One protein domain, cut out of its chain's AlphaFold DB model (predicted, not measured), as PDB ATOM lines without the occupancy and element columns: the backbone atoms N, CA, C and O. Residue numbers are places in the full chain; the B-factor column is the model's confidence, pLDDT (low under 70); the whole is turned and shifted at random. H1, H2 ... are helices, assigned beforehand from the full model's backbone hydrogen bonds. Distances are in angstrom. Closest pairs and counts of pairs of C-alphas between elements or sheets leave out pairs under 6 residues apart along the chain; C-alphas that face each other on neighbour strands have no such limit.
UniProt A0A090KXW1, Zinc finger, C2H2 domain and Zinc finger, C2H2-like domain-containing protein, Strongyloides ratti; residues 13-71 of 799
ATOM      1  N   GLU A  13     124.600 163.178 122.519       46.12
ATOM      2  CA  GLU A  13     123.321 163.792 122.108       46.12
ATOM      3  C   GLU A  13     122.133 163.419 123.014       46.12
ATOM      4  O   GLU A  13     121.223 164.227 123.181       46.12
ATOM      5  N   HIS A  14     122.146 162.232 123.634       46.59
ATOM      6  CA  HIS A  14     121.037 161.751 124.463       46.59
ATOM      7  C   HIS A  14     120.876 162.493 125.804       46.59
ATOM      8  O   HIS A  14     119.780 162.477 126.357       46.59
ATOM      9  N   GLN A  15     121.919 163.165 126.313       47.41
ATOM     10  CA  GLN A  15     121.854 163.927 127.570       47.41
ATOM     11  C   GLN A  15     121.511 165.417 127.367       47.41
ATOM     12  O   GLN A  15     121.224 166.117 128.335       47.41
ATOM     13  N   ARG A  16     121.482 165.924 126.123       46.56
ATOM     14  CA  ARG A  16     121.278 167.357 125.799       46.56
ATOM     15  C   ARG A  16     119.811 167.818 125.868       46.56
ATOM     16  O   ARG A  16     119.371 168.619 125.050       46.56
ATOM     17  N   SER A  17     119.026 167.273 126.795       44.53
ATOM     18  CA  SER A  17     117.644 167.711 127.023       44.53
ATOM     19  C   SER A  17     117.591 168.963 127.898       44.53
ATOM     20  O   SER A  17     118.398 169.081 128.814       44.53
ATOM     21  N   ASP A  18     116.583 169.824 127.707       46.56
ATOM     22  CA  ASP A  18     116.338 171.061 128.481       46.56
ATOM     23  C   ASP A  18     115.894 170.813 129.951       46.56
ATOM     24  O   ASP A  18     115.040 171.514 130.502       46.56
ATOM     25  N   VAL A  19     116.383 169.738 130.578       50.19
ATOM     26  CA  VAL A  19     115.955 169.227 131.883       50.19
ATOM     27  C   VAL A  19     117.156 168.656 132.635       50.19
ATOM     28  O   VAL A  19     117.733 167.654 132.216       50.19
ATOM     29  N   GLU A  20     117.452 169.238 133.800       61.47
ATOM     30  CA  GLU A  20     118.447 168.759 134.769       61.47
ATOM     31  C   GLU A  20     118.213 167.276 135.119       61.47
ATOM     32  O   GLU A  20     117.343 166.922 135.924       61.47
ATOM     33  N   SER A  21     118.960 166.382 134.473       74.44
ATOM     34  CA  SER A  21     118.872 164.941 134.690       74.44
ATOM     35  C   SER A  21     120.133 164.221 134.214       74.44
ATOM     36  O   SER A  21     120.832 164.682 133.317       74.44
ATOM     37  N   TYR A  22     120.412 163.086 134.848       82.06
ATOM     38  CA  TYR A  22     121.594 162.258 134.640       82.06
ATOM     39  C   TYR A  22     121.117 160.906 134.104       82.06
ATOM     40  O   TYR A  22     120.429 160.172 134.823       82.06
ATOM     41  N   GLN A  23     121.422 160.582 132.848       83.00
ATOM     42  CA  GLN A  23     121.061 159.298 132.242       83.00
ATOM     43  C   GLN A  23     122.268 158.365 132.241       83.00
ATOM     44  O   GLN A  23     123.330 158.728 131.745       83.00
ATOM     45  N   CYS A  24     122.097 157.152 132.771       84.00
ATOM     46  CA  CYS A  24     123.201 156.209 132.883       84.00
ATOM     47  C   CYS A  24     123.655 155.686 131.519       84.00
ATOM     48  O   CYS A  24     122.899 154.991 130.836       84.00
ATOM     49  N   LEU A  25     124.934 155.921 131.208       80.00
ATOM     50  CA  LEU A  25     125.621 155.461 129.994       80.00
ATOM     51  C   LEU A  25     125.428 153.958 129.704       80.00
ATOM     52  O   LEU A  25     125.378 153.549 128.545       80.00
ATOM     53  N   PHE A  26     125.278 153.135 130.748       81.31
ATOM     54  CA  PHE A  26     125.190 151.671 130.655       81.31
ATOM     55  C   PHE A  26     123.785 151.099 130.908       81.31
ATOM     56  O   PHE A  26     123.570 149.896 130.746       81.31
ATOM     57  N   CYS A  27     122.812 151.930 131.296       79.81
ATOM     58  CA  CYS A  27     121.432 151.514 131.557       79.81
ATOM     59  C   CYS A  27     120.453 152.407 130.768       79.81
ATOM     60  O   CYS A  27     120.039 153.449 131.279       79.81
ATOM     61  N   PRO A  28     119.983 151.990 129.571       63.25
ATOM     62  CA  PRO A  28     119.248 152.867 128.647       63.25
ATOM     63  C   PRO A  28     117.915 153.417 129.185       63.25
ATOM     64  O   PRO A  28     117.400 154.386 128.641       63.25
ATOM     65  N   ASN A  29     117.373 152.836 130.263       67.38
ATOM     66  CA  ASN A  29     116.136 153.270 130.924       67.38
ATOM     67  C   ASN A  29     116.354 153.837 132.348       67.38
ATOM     68  O   ASN A  29     115.383 154.000 133.086       67.38
ATOM     69  N   ALA A  30     117.597 154.089 132.778       76.06
ATOM     70  CA  ALA A  30     117.901 154.600 134.116       76.06
ATOM     71  C   ALA A  30     118.265 156.092 134.070       76.06
ATOM     72  O   ALA A  30     119.364 156.464 133.660       76.06
ATOM     73  N   VAL A  31     117.328 156.936 134.509       81.19
ATOM     74  CA  VAL A  31     117.472 158.399 134.562       81.19
ATOM     75  C   VAL A  31     117.269 158.882 135.997       81.19
ATOM     76  O   VAL A  31     116.299 158.503 136.659       81.19
ATOM     77  N   PHE A  32     118.172 159.737 136.467       83.75
ATOM     78  CA  PHE A  32     118.224 160.256 137.831       83.75
ATOM     79  C   PHE A  32     118.105 161.781 137.825       83.75
ATOM     80  O   PHE A  32     118.579 162.449 136.913       83.75
ATOM     81  N   LEU A  33     117.481 162.344 138.860       76.44
ATOM     82  CA  LEU A  33     117.297 163.797 139.008       76.44
ATOM     83  C   LEU A  33     118.340 164.440 139.944       76.44
ATOM     84  O   LEU A  33     118.191 165.593 140.329       76.44
ATOM     85  N   THR A  34     119.370 163.688 140.349       79.50
ATOM     86  CA  THR A  34     120.498 164.159 141.169       79.50
ATOM     87  C   THR A  34     121.762 163.361 140.842       79.50
ATOM     88  O   THR A  34     121.689 162.141 140.663       79.50
ATOM     89  N   SER A  35     122.926 164.021 140.851       79.44
ATOM     90  CA  SER A  35     124.242 163.380 140.695       79.44
ATOM     91  C   SER A  35     124.463 162.309 141.770       79.44
ATOM     92  O   SER A  35     124.794 161.170 141.460       79.44
ATOM     93  N   ALA A  36     124.121 162.597 143.030       82.69
ATOM     94  CA  ALA A  36     124.166 161.619 144.125       82.69
ATOM     95  C   ALA A  36     123.296 160.358 143.891       82.69
ATOM     96  O   ALA A  36     123.671 159.263 144.312       82.69
ATOM     97  N   GLY A  37     122.144 160.486 143.221       82.62
ATOM     98  CA  GLY A  37     121.300 159.344 142.851       82.62
ATOM     99  C   GLY A  37     121.928 158.492 141.746       82.62
ATOM    100  O   GLY A  37     121.897 157.262 141.821       82.62
ATOM    101  N   TYR A  38     122.553 159.147 140.768       89.12
ATOM    102  CA  TYR A  38     123.268 158.502 139.672       89.12
ATOM    103  C   TYR A  38     124.535 157.773 140.146       89.12
ATOM    104  O   TYR A  38     124.681 156.575 139.905       89.12
ATOM    105  N   LEU A  39     125.387 158.443 140.928       86.12
ATOM    106  CA  LEU A  39     126.593 157.863 141.533       86.12
ATOM    107  C   LEU A  39     126.265 156.650 142.413       86.12
ATOM    108  O   LEU A  39     126.996 155.659 142.403       86.12
ATOM    109  N   LYS A  40     125.142 156.687 143.147       89.19
ATOM    110  CA  LYS A  40     124.660 155.530 143.913       89.19
ATOM    111  C   LYS A  40     124.269 154.365 142.997       89.19
ATOM    112  O   LYS A  40     124.668 153.234 143.261       89.19
ATOM    113  N   HIS A  41     123.527 154.624 141.921       88.75
ATOM    114  CA  HIS A  41     123.174 153.600 140.933       88.75
ATOM    115  C   HIS A  41     124.410 152.981 140.264       88.75
ATOM    116  O   HIS A  41     124.465 151.758 140.120       88.75
ATOM    117  N   GLY A  42     125.421 153.793 139.937       87.69
ATOM    118  CA  GLY A  42     126.729 153.311 139.496       87.69
ATOM    119  C   GLY A  42     127.348 152.368 140.528       87.69
ATOM    120  O   GLY A  42     127.616 151.209 140.220       87.69
ATOM    121  N   LYS A  43     127.470 152.819 141.783       87.44
ATOM    122  CA  LYS A  43     128.051 152.051 142.904       87.44
ATOM    123  C   LYS A  43     127.291 150.743 143.210       87.44
ATOM    124  O   LYS A  43     127.906 149.796 143.689       87.44
ATOM    125  N   GLU A  44     126.003 150.644 142.864       86.19
ATOM    126  CA  GLU A  44     125.178 149.433 143.034       86.19
ATOM    127  C   GLU A  44     125.109 148.497 141.806       86.19
ATOM    128  O   GLU A  44     124.816 147.314 141.986       86.19
ATOM    129  N   LYS A  45     125.331 148.977 140.569       84.19
ATOM    130  CA  LYS A  45     125.127 148.173 139.334       84.19
ATOM    131  C   LYS A  45     126.265 148.187 138.311       84.19
ATOM    132  O   LYS A  45     126.331 147.281 137.487       84.19
ATOM    133  N   HIS A  46     127.143 149.179 138.368       85.62
ATOM    134  CA  HIS A  46     128.231 149.420 137.416       85.62
ATOM    135  C   HIS A  46     129.555 149.642 138.167       85.62
ATOM    136  O   HIS A  46     130.341 150.524 137.841       85.62
ATOM    137  N   SER A  47     129.800 148.828 139.201       82.75
ATOM    138  CA  SER A  47     130.943 148.947 140.120       82.75
ATOM    139  C   SER A  47     132.323 148.791 139.467       82.75
ATOM    140  O   SER A  47     133.322 149.143 140.084       82.75
ATOM    141  N   SER A  48     132.386 148.298 138.228       83.50
ATOM    142  CA  SER A  48     133.594 148.216 137.398       83.50
ATOM    143  C   SER A  48     133.803 149.417 136.464       83.50
ATOM    144  O   SER A  48     134.783 149.425 135.730       83.50
ATOM    145  N   GLN A  49     132.877 150.382 136.439       85.81
ATOM    146  CA  GLN A  49     132.859 151.539 135.527       85.81
ATOM    147  C   GLN A  49     132.476 152.826 136.281       85.81
ATOM    148  O   GLN A  49     131.793 153.706 135.759       85.81
ATOM    149  N   LEU A  50     132.863 152.908 137.560       84.75
ATOM    150  CA  LEU A  50     132.518 154.036 138.428       84.75
ATOM    151  C   LEU A  50     133.200 155.320 137.988       84.75
ATOM    152  O   LEU A  50     132.545 156.351 137.957       84.75
ATOM    153  N   ASP A  51     134.464 155.230 137.592       83.06
ATOM    154  CA  ASP A  51     135.279 156.369 137.177       83.06
ATOM    155  C   ASP A  51     134.679 157.051 135.927       83.06
ATOM    156  O   ASP A  51     134.641 158.275 135.838       83.06
ATOM    157  N   GLU A  52     134.110 156.262 135.002       85.44
ATOM    158  CA  GLU A  52     133.358 156.756 133.837       85.44
ATOM    159  C   GLU A  52     132.037 157.442 134.246       85.44
ATOM    160  O   GLU A  52     131.680 158.475 133.688       85.44
ATOM    161  N   ILE A  53     131.322 156.905 135.245       86.31
ATOM    162  CA  ILE A  53     130.063 157.476 135.769       86.31
ATOM    163  C   ILE A  53     130.304 158.742 136.606       86.31
ATOM    164  O   ILE A  53     129.467 159.645 136.615       86.31
ATOM    165  N   GLU A  54     131.423 158.817 137.326       86.81
ATOM    166  CA  GLU A  54     131.799 159.969 138.151       86.81
ATOM    167  C   GLU A  54     132.255 161.129 137.245       86.81
ATOM    168  O   GLU A  54     131.757 162.243 137.402       86.81
ATOM    169  N   ALA A  55     133.034 160.848 136.190       85.69
ATOM    170  CA  ALA A  55     133.353 161.817 135.137       85.69
ATOM    171  C   ALA A  55     132.113 162.299 134.348       85.69
ATOM    172  O   ALA A  55     131.987 163.492 134.075       85.69
ATOM    173  N   ASP A  56     131.172 161.408 134.012       85.75
ATOM    174  CA  ASP A  56     129.899 161.764 133.356       85.75
ATOM    175  C   ASP A  56     129.029 162.666 134.258       85.75
ATOM    176  O   ASP A  56     128.475 163.666 133.802       85.75
ATOM    177  N   ALA A  57     128.976 162.389 135.566       84.06
ATOM    178  CA  ALA A  57     128.284 163.245 136.530       84.06
ATOM    179  C   ALA A  57     128.920 164.647 136.647       84.06
ATOM    180  O   ALA A  57     128.190 165.640 136.690       84.06
ATOM    181  N   GLU A  58     130.254 164.748 136.656       85.62
ATOM    182  CA  GLU A  58     130.972 166.032 136.668       85.62
ATOM    183  C   GLU A  58     130.816 166.811 135.349       85.62
ATOM    184  O   GLU A  58     130.632 168.033 135.372       85.62
ATOM    185  N   ALA A  59     130.812 166.126 134.199       82.19
ATOM    186  CA  ALA A  59     130.568 166.731 132.888       82.19
ATOM    187  C   ALA A  59     129.147 167.317 132.780       82.19
ATOM    188  O   ALA A  59     128.969 168.447 132.322       82.19
ATOM    189  N   VAL A  60     128.134 166.591 133.270       79.06
ATOM    190  CA  VAL A  60     126.756 167.097 133.350       79.06
ATOM    191  C   VAL A  60     126.666 168.289 134.312       79.06
ATOM    192  O   VAL A  60     126.090 169.319 133.958       79.06
ATOM    193  N   GLU A  61     127.262 168.211 135.506       79.00
ATOM    194  CA  GLU A  61     127.237 169.327 136.462       79.00
ATOM    195  C   GLU A  61     127.945 170.592 135.951       79.00
ATOM    196  O   GLU A  61     127.465 171.698 136.198       79.00
ATOM    197  N   THR A  62     129.077 170.463 135.255       76.44
ATOM    198  CA  THR A  62     129.813 171.610 134.691       76.44
ATOM    199  C   THR A  62     129.078 172.242 133.511       76.44
ATOM    200  O   THR A  62     128.981 173.470 133.452       76.44
ATOM    201  N   TYR A  63     128.459 171.439 132.640       77.31
ATOM    202  CA  TYR A  63     127.596 171.936 131.566       77.31
ATOM    203  C   TYR A  63     126.407 172.752 132.097       77.31
ATOM    204  O   TYR A  63     126.138 173.842 131.589       77.31
ATOM    205  N   TRP A  64     125.723 172.286 133.150       71.56
ATOM    206  CA  TRP A  64     124.616 173.043 133.750       71.56
ATOM    207  C   TRP A  64     125.078 174.311 134.483       71.56
ATOM    208  O   TRP A  64     124.360 175.310 134.446       71.56
ATOM    209  N   LYS A  65     126.273 174.326 135.093       74.06
ATOM    210  CA  LYS A  65     126.862 175.545 135.687       74.06
ATOM    211  C   LYS A  65     127.100 176.614 134.608       74.06
ATOM    212  O   LYS A  65     126.505 177.685 134.691       74.06
ATOM    213  N   LEU A  66     127.811 176.264 133.532       70.56
ATOM    214  CA  LEU A  66     128.048 177.145 132.375       70.56
ATOM    215  C   LEU A  66     126.744 177.627 131.713       70.56
ATOM    216  O   LEU A  66     126.593 178.807 131.399       70.56
ATOM    217  N   THR A  67     125.769 176.730 131.531       65.44
ATOM    218  CA  THR A  67     124.471 177.066 130.917       65.44
ATOM    219  C   THR A  67     123.662 178.038 131.783       65.44
ATOM    220  O   THR A  67     122.982 178.910 131.246       65.44
ATOM    221  N   ASN A  68     123.744 177.935 133.113       63.53
ATOM    222  CA  ASN A  68     123.065 178.853 134.030       63.53
ATOM    223  C   ASN A  68     123.777 180.213 134.147       63.53
ATOM    224  O   ASN A  68     123.103 181.243 134.216       63.53
ATOM    225  N   GLU A  69     125.111 180.240 134.109       59.44
ATOM    226  CA  GLU A  69     125.901 181.481 134.084       59.44
ATOM    227  C   GLU A  69     125.615 182.305 132.818       59.44
ATOM    228  O   GLU A  69     125.339 183.501 132.908       59.44
ATOM    229  N   LEU A  70     125.545 181.654 131.649       52.34
ATOM    230  CA  LEU A  70     125.192 182.291 130.370       52.34
ATOM    231  C   LEU A  70     123.724 182.760 130.275       52.34
ATOM    232  O   LEU A  70     123.398 183.548 129.389       52.34
ATOM    233  N   ASN A  71     122.836 182.304 131.167       45.91
ATOM    234  CA  ASN A  71     121.420 182.701 131.201       45.91
ATOM    235  C   ASN A  71     121.092 183.766 132.272       45.91
ATOM    236  O   ASN A  71     119.924 184.124 132.438       45.91
TER     237      ASN A  71
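AT A GLANCE: This is residues 13 to 71 of the 799 residues of the protein "Zinc finger, C2H2 domain and Zinc finger, C2H2-like domain-containing protein" of Strongyloides ratti (UniProt A0A090KXW1). Picture a helical hairpin with unequal arms: the long helix H2 makes the length, and the shorter H1 lies side by side with its first part. A looped stretch, residues 13 to 34, folds over one side of this hairpin, while residues 65 to 71 stick out at the far end. The printed part has 59 residues with two named helices, H1 then H2, and no named strand; its class is all helix. It is compact, with a radius of gyration of the C-alphas of 11.4 A, and elongated, spanning 36 by 20 by 18 A.

IN THESE COORDINATES: Find C-alpha 50 at (132.518, 154.036, 138.428); from there H2, residues 50 to 69, runs 28.6 A to C-alpha 69 at (125.901, 181.481, 134.084). Then look back to C-alpha 35 at (124.242, 163.380, 140.695), where H1 begins; it covers residues 35 to 45 and is 15.3 A long.

HOW THE PARTS SIT: Look first at H2 and H1, which touch, with the C-alphas of Ser 35 and Ala 57 the closest at 5.8 A. Their lines stand at a shallow tilt of 15 degrees and they run opposite ways, a helical hairpin joined by a tight link of 4 residues. In both H1 and H2 every O i to N i+4 pair is within hydrogen-bond range. Before H1, look for a short antiparallel pairing of residues 22 to 23 with residues 31 to 32.

THE WHOLE: The two C-alphas farthest apart, those of Ser 48 and Asn 71, are 37.1 A from each other. The printed part has no cut. Residues 65 to 71, of which 65 to 69 belong to H2, stand free. In the B-factor column of this predicted model the mean pLDDT of the printed part is 75.0; look for values under 70 at residues 13 to 20, 28 to 29 and 67 to 71.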